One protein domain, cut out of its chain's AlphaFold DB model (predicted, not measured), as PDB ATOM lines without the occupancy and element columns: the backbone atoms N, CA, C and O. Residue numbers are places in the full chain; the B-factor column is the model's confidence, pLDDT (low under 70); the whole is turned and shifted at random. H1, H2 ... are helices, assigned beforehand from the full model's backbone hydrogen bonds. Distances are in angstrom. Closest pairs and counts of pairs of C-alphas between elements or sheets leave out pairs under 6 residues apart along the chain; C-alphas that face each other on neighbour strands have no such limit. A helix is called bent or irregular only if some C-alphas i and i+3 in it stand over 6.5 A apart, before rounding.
ATOM      1  N   LEU A  59     -13.483 -27.522 -26.648       94.00
ATOM      2  CA  LEU A  59     -13.841 -27.707 -28.053       94.00
ATOM      3  C   LEU A  59     -14.617 -29.013 -28.235       94.00
ATOM      4  O   LEU A  59     -14.226 -30.055 -27.715       94.00
ATOM      5  N   LYS A  60     -15.647 -28.999 -29.088       92.56
ATOM      6  CA  LYS A  60     -16.413 -30.210 -29.441       92.56
ATOM      7  C   LYS A  60     -15.530 -31.343 -29.987       92.56
ATOM      8  O   LYS A  60     -15.868 -32.512 -29.857       92.56
ATOM      9  N   SER A  61     -14.408 -30.996 -30.614       94.69
ATOM     10  CA  SER A  61     -13.426 -31.933 -31.167       94.69
ATOM     11  C   SER A  61     -12.246 -32.210 -30.228       94.69
ATOM     12  O   SER A  61     -11.194 -32.632 -30.711       94.69
ATOM     13  N   ALA A  62     -12.360 -31.912 -28.928       94.88
ATOM     14  CA  ALA A  62     -11.278 -32.132 -27.975       94.88
ATOM     15  C   ALA A  62     -10.843 -33.612 -27.995       94.88
ATOM     16  O   ALA A  62     -11.686 -34.495 -27.842       94.88
ATOM     17  N   PRO A  63      -9.541 -33.911 -28.179       95.00
ATOM     18  CA  PRO A  63      -9.066 -35.290 -28.293       95.00
ATOM     19  C   PRO A  63      -9.168 -36.067 -26.975       95.00
ATOM     20  O   PRO A  63      -9.190 -37.291 -26.996       95.00
ATOM     21  N   ASN A  64      -9.239 -35.361 -25.839       95.88
ATOM     22  CA  ASN A  64      -9.306 -35.935 -24.496       95.88
ATOM     23  C   ASN A  64     -10.401 -35.231 -23.667       95.88
ATOM     24  O   ASN A  64     -10.063 -34.441 -22.784       95.88
ATOM     25  N   PRO A  65     -11.698 -35.478 -23.939       93.44
ATOM     26  CA  PRO A  65     -12.801 -34.742 -23.312       93.44
ATOM     27  C   PRO A  65     -12.792 -34.851 -21.783       93.44
ATOM     28  O   PRO A  65     -12.859 -33.828 -21.110       93.44
ATOM     29  N   ASN A  66     -12.559 -36.046 -21.231       95.81
ATOM     30  CA  ASN A  66     -12.508 -36.247 -19.777       95.81
ATOM     31  C   ASN A  66     -11.394 -35.419 -19.110       95.81
ATOM     32  O   ASN A  66     -11.580 -34.856 -18.038       95.81
ATOM     33  N   ALA A  67     -10.220 -35.323 -19.744       96.81
ATOM     34  CA  ALA A  67      -9.126 -34.507 -19.218       96.81
ATOM     35  C   ALA A  67      -9.443 -33.007 -19.326       96.81
ATOM     36  O   ALA A  67      -9.078 -32.236 -18.443       96.81
ATOM     37  N   SER A  68     -10.133 -32.593 -20.396       96.81
ATOM     38  CA  SER A  68     -10.607 -31.217 -20.553       96.81
ATOM     39  C   SER A  68     -11.643 -30.839 -19.492       96.81
ATOM     40  O   SER A  68     -11.558 -29.745 -18.949       96.81
ATOM     41  N   GLU A  69     -12.568 -31.737 -19.151       96.00
ATOM     42  CA  GLU A  69     -13.549 -31.530 -18.078       96.00
ATOM     43  C   GLU A  69     -12.868 -31.377 -16.714       96.00
ATOM     44  O   GLU A  69     -13.089 -30.380 -16.029       96.00
ATOM     45  N   LEU A  70     -11.947 -32.281 -16.367       96.81
ATOM     46  CA  LEU A  70     -11.169 -32.179 -15.126       96.81
ATOM     47  C   LEU A  70     -10.338 -30.891 -15.060       96.81
ATOM     48  O   LEU A  70     -10.202 -30.281 -13.999       96.81
ATOM     49  N   PHE A  71      -9.780 -30.449 -16.190       95.81
ATOM     50  CA  PHE A  71      -9.073 -29.174 -16.252       95.81
ATOM     51  C   PHE A  71     -10.018 -27.988 -16.023       95.81
ATOM     52  O   PHE A  71      -9.662 -27.074 -15.282       95.81
ATOM     53  N   MET A  72     -11.223 -28.015 -16.603       94.94
ATOM     54  CA  MET A  72     -12.241 -26.986 -16.375       94.94
ATOM     55  C   MET A  72     -12.653 -26.908 -14.902       94.94
ATOM     56  O   MET A  72     -12.710 -25.810 -14.348       94.94
ATOM     57  N   GLU A  73     -12.865 -28.048 -14.242       94.31
ATOM     58  CA  GLU A  73     -13.143 -28.098 -12.800       94.31
ATOM     59  C   GLU A  73     -11.989 -27.524 -11.973       94.31
ATOM     60  O   GLU A  73     -12.210 -26.763 -11.029       94.31
ATOM     61  N   PHE A  74     -10.748 -27.844 -12.346       94.25
ATOM     62  CA  PHE A  74      -9.565 -27.317 -11.678       94.25
ATOM     63  C   PHE A  74      -9.482 -25.786 -11.775       94.25
ATOM     64  O   PHE A  74      -9.344 -25.127 -10.742       94.25
ATOM     65  N   VAL A  75      -9.598 -25.205 -12.978       92.31
ATOM     66  CA  VAL A  75      -9.460 -23.746 -13.170       92.31
ATOM     67  C   VAL A  75     -10.642 -22.948 -12.614       92.31
ATOM     68  O   VAL A  75     -10.463 -21.825 -12.133       92.31
ATOM     69  N   ALA A  76     -11.843 -23.528 -12.627       91.12
ATOM     70  CA  ALA A  76     -13.031 -22.934 -12.019       91.12
ATOM     71  C   ALA A  76     -13.064 -23.111 -10.491       91.12
ATOM     72  O   ALA A  76     -13.857 -22.464  -9.810       91.12
ATOM     73  N   GLY A  77     -12.211 -23.976  -9.936       92.75
ATOM     74  CA  GLY A  77     -12.202 -24.307  -8.519       92.75
ATOM     75  C   GLY A  77     -11.789 -23.141  -7.605       92.75
ATOM     76  O   GLY A  77     -11.009 -22.263  -7.991       92.75
ATOM     77  N   PRO A  78     -12.231 -23.149  -6.331       92.00
ATOM     78  CA  PRO A  78     -12.000 -22.056  -5.382       92.00
ATOM     79  C   PRO A  78     -10.519 -21.770  -5.129       92.00
ATOM     80  O   PRO A  78     -10.147 -20.618  -4.916       92.00
ATOM     81  N   LYS A  79      -9.664 -22.798  -5.184       92.56
ATOM     82  CA  LYS A  79      -8.216 -22.637  -5.017       92.56
ATOM     83  C   LYS A  79      -7.618 -21.773  -6.128       92.56
ATOM     84  O   LYS A  79      -6.910 -20.821  -5.823       92.56
ATOM     85  N   VAL A  80      -7.906 -22.089  -7.392       94.12
ATOM     86  CA  VAL A  80      -7.353 -21.348  -8.537       94.12
ATOM     87  C   VAL A  80      -7.919 -19.934  -8.573       94.12
ATOM     88  O   VAL A  80      -7.158 -18.982  -8.706       94.12
ATOM     89  N   GLN A  81      -9.223 -19.774  -8.341       93.44
ATOM     90  CA  GLN A  81      -9.858 -18.455  -8.273       93.44
ATOM     91  C   GLN A  81      -9.251 -17.569  -7.174       93.44
ATOM     92  O   GLN A  81      -9.034 -16.376  -7.376       93.44
ATOM     93  N   LEU A  82      -8.895 -18.143  -6.022       92.12
ATOM     94  CA  LEU A  82      -8.193 -17.406  -4.974       92.12
ATOM     95  C   LEU A  82      -6.764 -17.014  -5.387       92.12
ATOM     96  O   LEU A  82      -6.327 -15.900  -5.100       92.12
ATOM     97  N   GLU A  83      -6.037 -17.896  -6.080       93.25
ATOM     98  CA  GLU A  83      -4.701 -17.573  -6.595       93.25
ATOM     99  C   GLU A  83      -4.735 -16.471  -7.659       93.25
ATOM    100  O   GLU A  83      -3.871 -15.593  -7.629       93.25
ATOM    101  N   LEU A  84      -5.740 -16.460  -8.542       91.25
ATOM    102  CA  LEU A  84      -5.960 -15.383  -9.514       91.25
ATOM    103  C   LEU A  84      -6.055 -14.022  -8.815       91.25
ATOM    104  O   LEU A  84      -5.300 -13.105  -9.143       91.25
ATOM    105  N   ALA A  85      -6.892 -13.929  -7.782       89.38
ATOM    106  CA  ALA A  85      -7.063 -12.709  -7.004       89.38
ATOM    107  C   ALA A  85      -5.785 -12.256  -6.289       89.38
ATOM    108  O   ALA A  85      -5.420 -11.082  -6.330       89.38
ATOM    109  N   GLN A  86      -5.112 -13.179  -5.600       88.31
ATOM    110  CA  GLN A  86      -4.047 -12.832  -4.657       88.31
ATOM    111  C   GLN A  86      -2.666 -12.725  -5.301       88.31
ATOM    112  O   GLN A  86      -1.862 -11.889  -4.887       88.31
ATOM    113  N   LYS A  87      -2.366 -13.582  -6.281       88.94
ATOM    114  CA  LYS A  87      -1.037 -13.664  -6.903       88.94
ATOM    115  C   LYS A  87      -0.981 -12.931  -8.233       88.94
ATOM    116  O   LYS A  87       0.023 -12.285  -8.523       88.94
ATOM    117  N   PHE A  88      -2.042 -13.042  -9.026       86.31
ATOM    118  CA  PHE A  88      -2.058 -12.539 -10.400       86.31
ATOM    119  C   PHE A  88      -2.798 -11.220 -10.556       86.31
ATOM    120  O   PHE A  88      -2.716 -10.622 -11.621       86.31
ATOM    121  N   ASN A  89      -3.440 -10.727  -9.491       85.38
ATOM    122  CA  ASN A  89      -4.204  -9.487  -9.525       85.38
ATOM    123  C   ASN A  89      -5.355  -9.555 -10.548       85.38
ATOM    124  O   ASN A  89      -5.675  -8.559 -11.177       85.38
ATOM    125  N   ILE A  90      -5.967 -10.727 -10.729       88.31
ATOM    126  CA  ILE A  90      -7.092 -10.942 -11.646       88.31
ATOM    127  C   ILE A  90      -8.376 -11.066 -10.829       88.31
ATOM    128  O   ILE A  90      -8.402 -11.728  -9.791       88.31
ATOM    129  N   MET A  91      -9.453 -10.439 -11.299       89.38
ATOM    130  CA  MET A  91     -10.769 -10.537 -10.673       89.38
ATOM    131  C   MET A  91     -11.289 -11.978 -10.711       89.38
ATOM    132  O   MET A  91     -11.486 -12.515 -11.801       89.38
ATOM    133  N   PRO A  92     -11.545 -12.617  -9.557       91.88
ATOM    134  CA  PRO A  92     -12.125 -13.946  -9.556       91.88
ATOM    135  C   PRO A  92     -13.630 -13.884  -9.822       91.88
ATOM    136  O   PRO A  92     -14.305 -12.926  -9.447       91.88
ATOM    137  N   THR A  93     -14.179 -14.952 -10.391       89.75
ATOM    138  CA  THR A  93     -15.623 -15.082 -10.650       89.75
ATOM    139  C   THR A  93     -16.374 -15.719  -9.481       89.75
ATOM    140  O   THR A  93     -17.585 -15.548  -9.349       89.75
ATOM    141  N   LEU A  94     -15.672 -16.430  -8.590       90.19
ATOM    142  CA  LEU A  94     -16.277 -17.041  -7.407       90.19
ATOM    143  C   LEU A  94     -16.404 -16.042  -6.241       90.19
ATOM    144  O   LEU A  94     -15.380 -15.537  -5.766       90.19
ATOM    145  N   PRO A  95     -17.607 -15.851  -5.657       87.81
ATOM    146  CA  PRO A  95     -17.817 -14.923  -4.539       87.81
ATOM    147  C   PRO A  95     -16.900 -15.162  -3.333       87.81
ATOM    148  O   PRO A  95     -16.448 -14.217  -2.686       87.81
ATOM    149  N   VAL A  96     -16.575 -16.428  -3.044       86.31
ATOM    150  CA  VAL A  96     -15.665 -16.778  -1.942       86.31
ATOM    151  C   VAL A  96     -14.262 -16.204  -2.154       86.31
ATOM    152  O   VAL A  96     -13.653 -15.746  -1.193       86.31
ATOM    153  N   ALA A  97     -13.765 -16.161  -3.392       89.69
ATOM    154  CA  ALA A  97     -12.453 -15.605  -3.710       89.69
ATOM    155  C   ALA A  97     -12.463 -14.065  -3.688       89.69
ATOM    156  O   ALA A  97     -11.489 -13.454  -3.240       89.69
ATOM    157  N   ILE A  98     -13.585 -13.429  -4.057       87.75
ATOM    158  CA  ILE A  98     -13.759 -11.964  -3.988       87.75
ATOM    159  C   ILE A  98     -13.527 -11.451  -2.560       87.75
ATOM    160  O   ILE A  98     -12.826 -10.458  -2.359       87.75
ATOM    161  N   LYS A  99     -14.032 -12.157  -1.537       86.81
ATOM    162  CA  LYS A  99     -13.841 -11.787  -0.120       86.81
ATOM    163  C   LYS A  99     -12.364 -11.570   0.237       86.81
ATOM    164  O   LYS A  99     -12.035 -10.612   0.940       86.81
ATOM    165  N   TYR A 100     -11.484 -12.420  -0.282       87.75
ATOM    166  CA  TYR A 100     -10.046 -12.424  -0.001       87.75
ATOM    167  C   TYR A 100      -9.207 -11.694  -1.061       87.75
ATOM    168  O   TYR A 100      -7.979 -11.792  -1.043       87.75
ATOM    169  N   SER A 101      -9.861 -10.982  -1.982       88.81
ATOM    170  CA  SER A 101      -9.214 -10.213  -3.046       88.81
ATOM    171  C   SER A 101      -8.719  -8.838  -2.557       88.81
ATOM    172  O   SER A 101      -9.302  -8.292  -1.609       88.81
ATOM    173  N   PRO A 102      -7.690  -8.262  -3.213       86.50
ATOM    174  CA  PRO A 102      -7.270  -6.869  -3.035       86.50
ATOM    175  C   PRO A 102      -8.414  -5.851  -3.147       86.50
ATOM    176  O   PRO A 102      -9.392  -6.074  -3.858       86.50
ATOM    177  N   ASP A 103      -8.263  -4.694  -2.497       87.25
ATOM    178  CA  ASP A 103      -9.335  -3.692  -2.391       87.25
ATOM    179  C   ASP A 103      -9.793  -3.120  -3.732       87.25
ATOM    180  O   ASP A 103     -10.983  -2.879  -3.918       87.25
ATOM    181  N   TRP A 104      -8.893  -2.940  -4.701       84.44
ATOM    182  CA  TRP A 104      -9.275  -2.382  -6.002       84.44
ATOM    183  C   TRP A 104     -10.265  -3.282  -6.763       84.44
ATOM    184  O   TRP A 104     -11.098  -2.759  -7.496       84.44
ATOM    185  N   ILE A 105     -10.235  -4.607  -6.546       87.38
ATOM    186  CA  ILE A 105     -11.200  -5.565  -7.124       87.38
ATOM    187  C   ILE A 105     -12.608  -5.327  -6.562       87.38
ATOM    188  O   ILE A 105     -13.599  -5.660  -7.200       87.38
ATOM    189  N   LYS A 106     -12.708  -4.736  -5.371       84.00
ATOM    190  CA  LYS A 106     -13.975  -4.433  -4.697       84.00
ATOM    191  C   LYS A 106     -14.452  -3.002  -4.965       84.00
ATOM    192  O   LYS A 106     -15.621  -2.707  -4.743       84.00
ATOM    193  N   ASN A 107     -13.559  -2.128  -5.435       84.19
ATOM    194  CA  ASN A 107     -13.744  -0.678  -5.423       84.19
ATOM    195  C   ASN A 107     -13.560  -0.066  -6.819       84.19
ATOM    196  O   ASN A 107     -12.581   0.633  -7.088       84.19
TER     197      ASN A 107
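This is residues 59 to 107 of the 153 residues of an uncharacterized protein of Clostridium perfringens (strain 13 / Type A) (UniProt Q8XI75). A long helical arm, H1, leads into a small head in which H2 packs on the short helix H3, with the still shorter H4 at the end far from the arm. Residues 60 to 67 and 69 to 74 stick out from this head, and the arm makes much of the length. The printed part has 49 residues, with four named helices in the order H1, H2, H3, H4 and no named strand: the class is all helix. It is loose, with a radius of gyration of the C-alphas of 13.4 A, and a rod in outline, spanning 41 by 17 by 15 A.

Start with H1, residues 65 to 76, and go on to H2, residues 78 to 88: they are close but not clearly touching, the closest C-alphas being those of Phe 74 and Val 80, 7.1 A apart. Their lines stand at a steep tilt of 59 degrees, the same way. Next look at H3, residues 95 to 99, which touches H2; their closest C-alphas, of Leu 82 and Ala 97, are 4.8 A apart. Last comes H4, residues 103 to 106, close to H3 but not clearly touching it, with the C-alphas of Ile 98 and Lys 106 closest at 7.6 A. H1 is apart from H3 and H4; H2 and H4 are only just apart, at 8.3 A. In H1, H2 and H3 every O i to N i+4 pair is within hydrogen-bond range, while H4 is too short for such a pair.

Find C-alpha 65 at (-12.801, -34.742, -23.312); from there H1 runs 16.3 A to C-alpha 76. H2 begins at C-alpha 78, at (-12.000, -22.056, -5.382), and measures 14.6 A; it is neither bent nor irregular, but only just: C-alphas 85 and 88 are 6.1 A apart. H4 ends at C-alpha 106, at (-13.975, -4.433, -4.697).

The two C-alphas farthest apart, those of Pro 63 and Asn 107, are 41.7 A apart. The printed part has no cut and no long link. Its mean pLDDT is 91.1, and no printed residue is under 70.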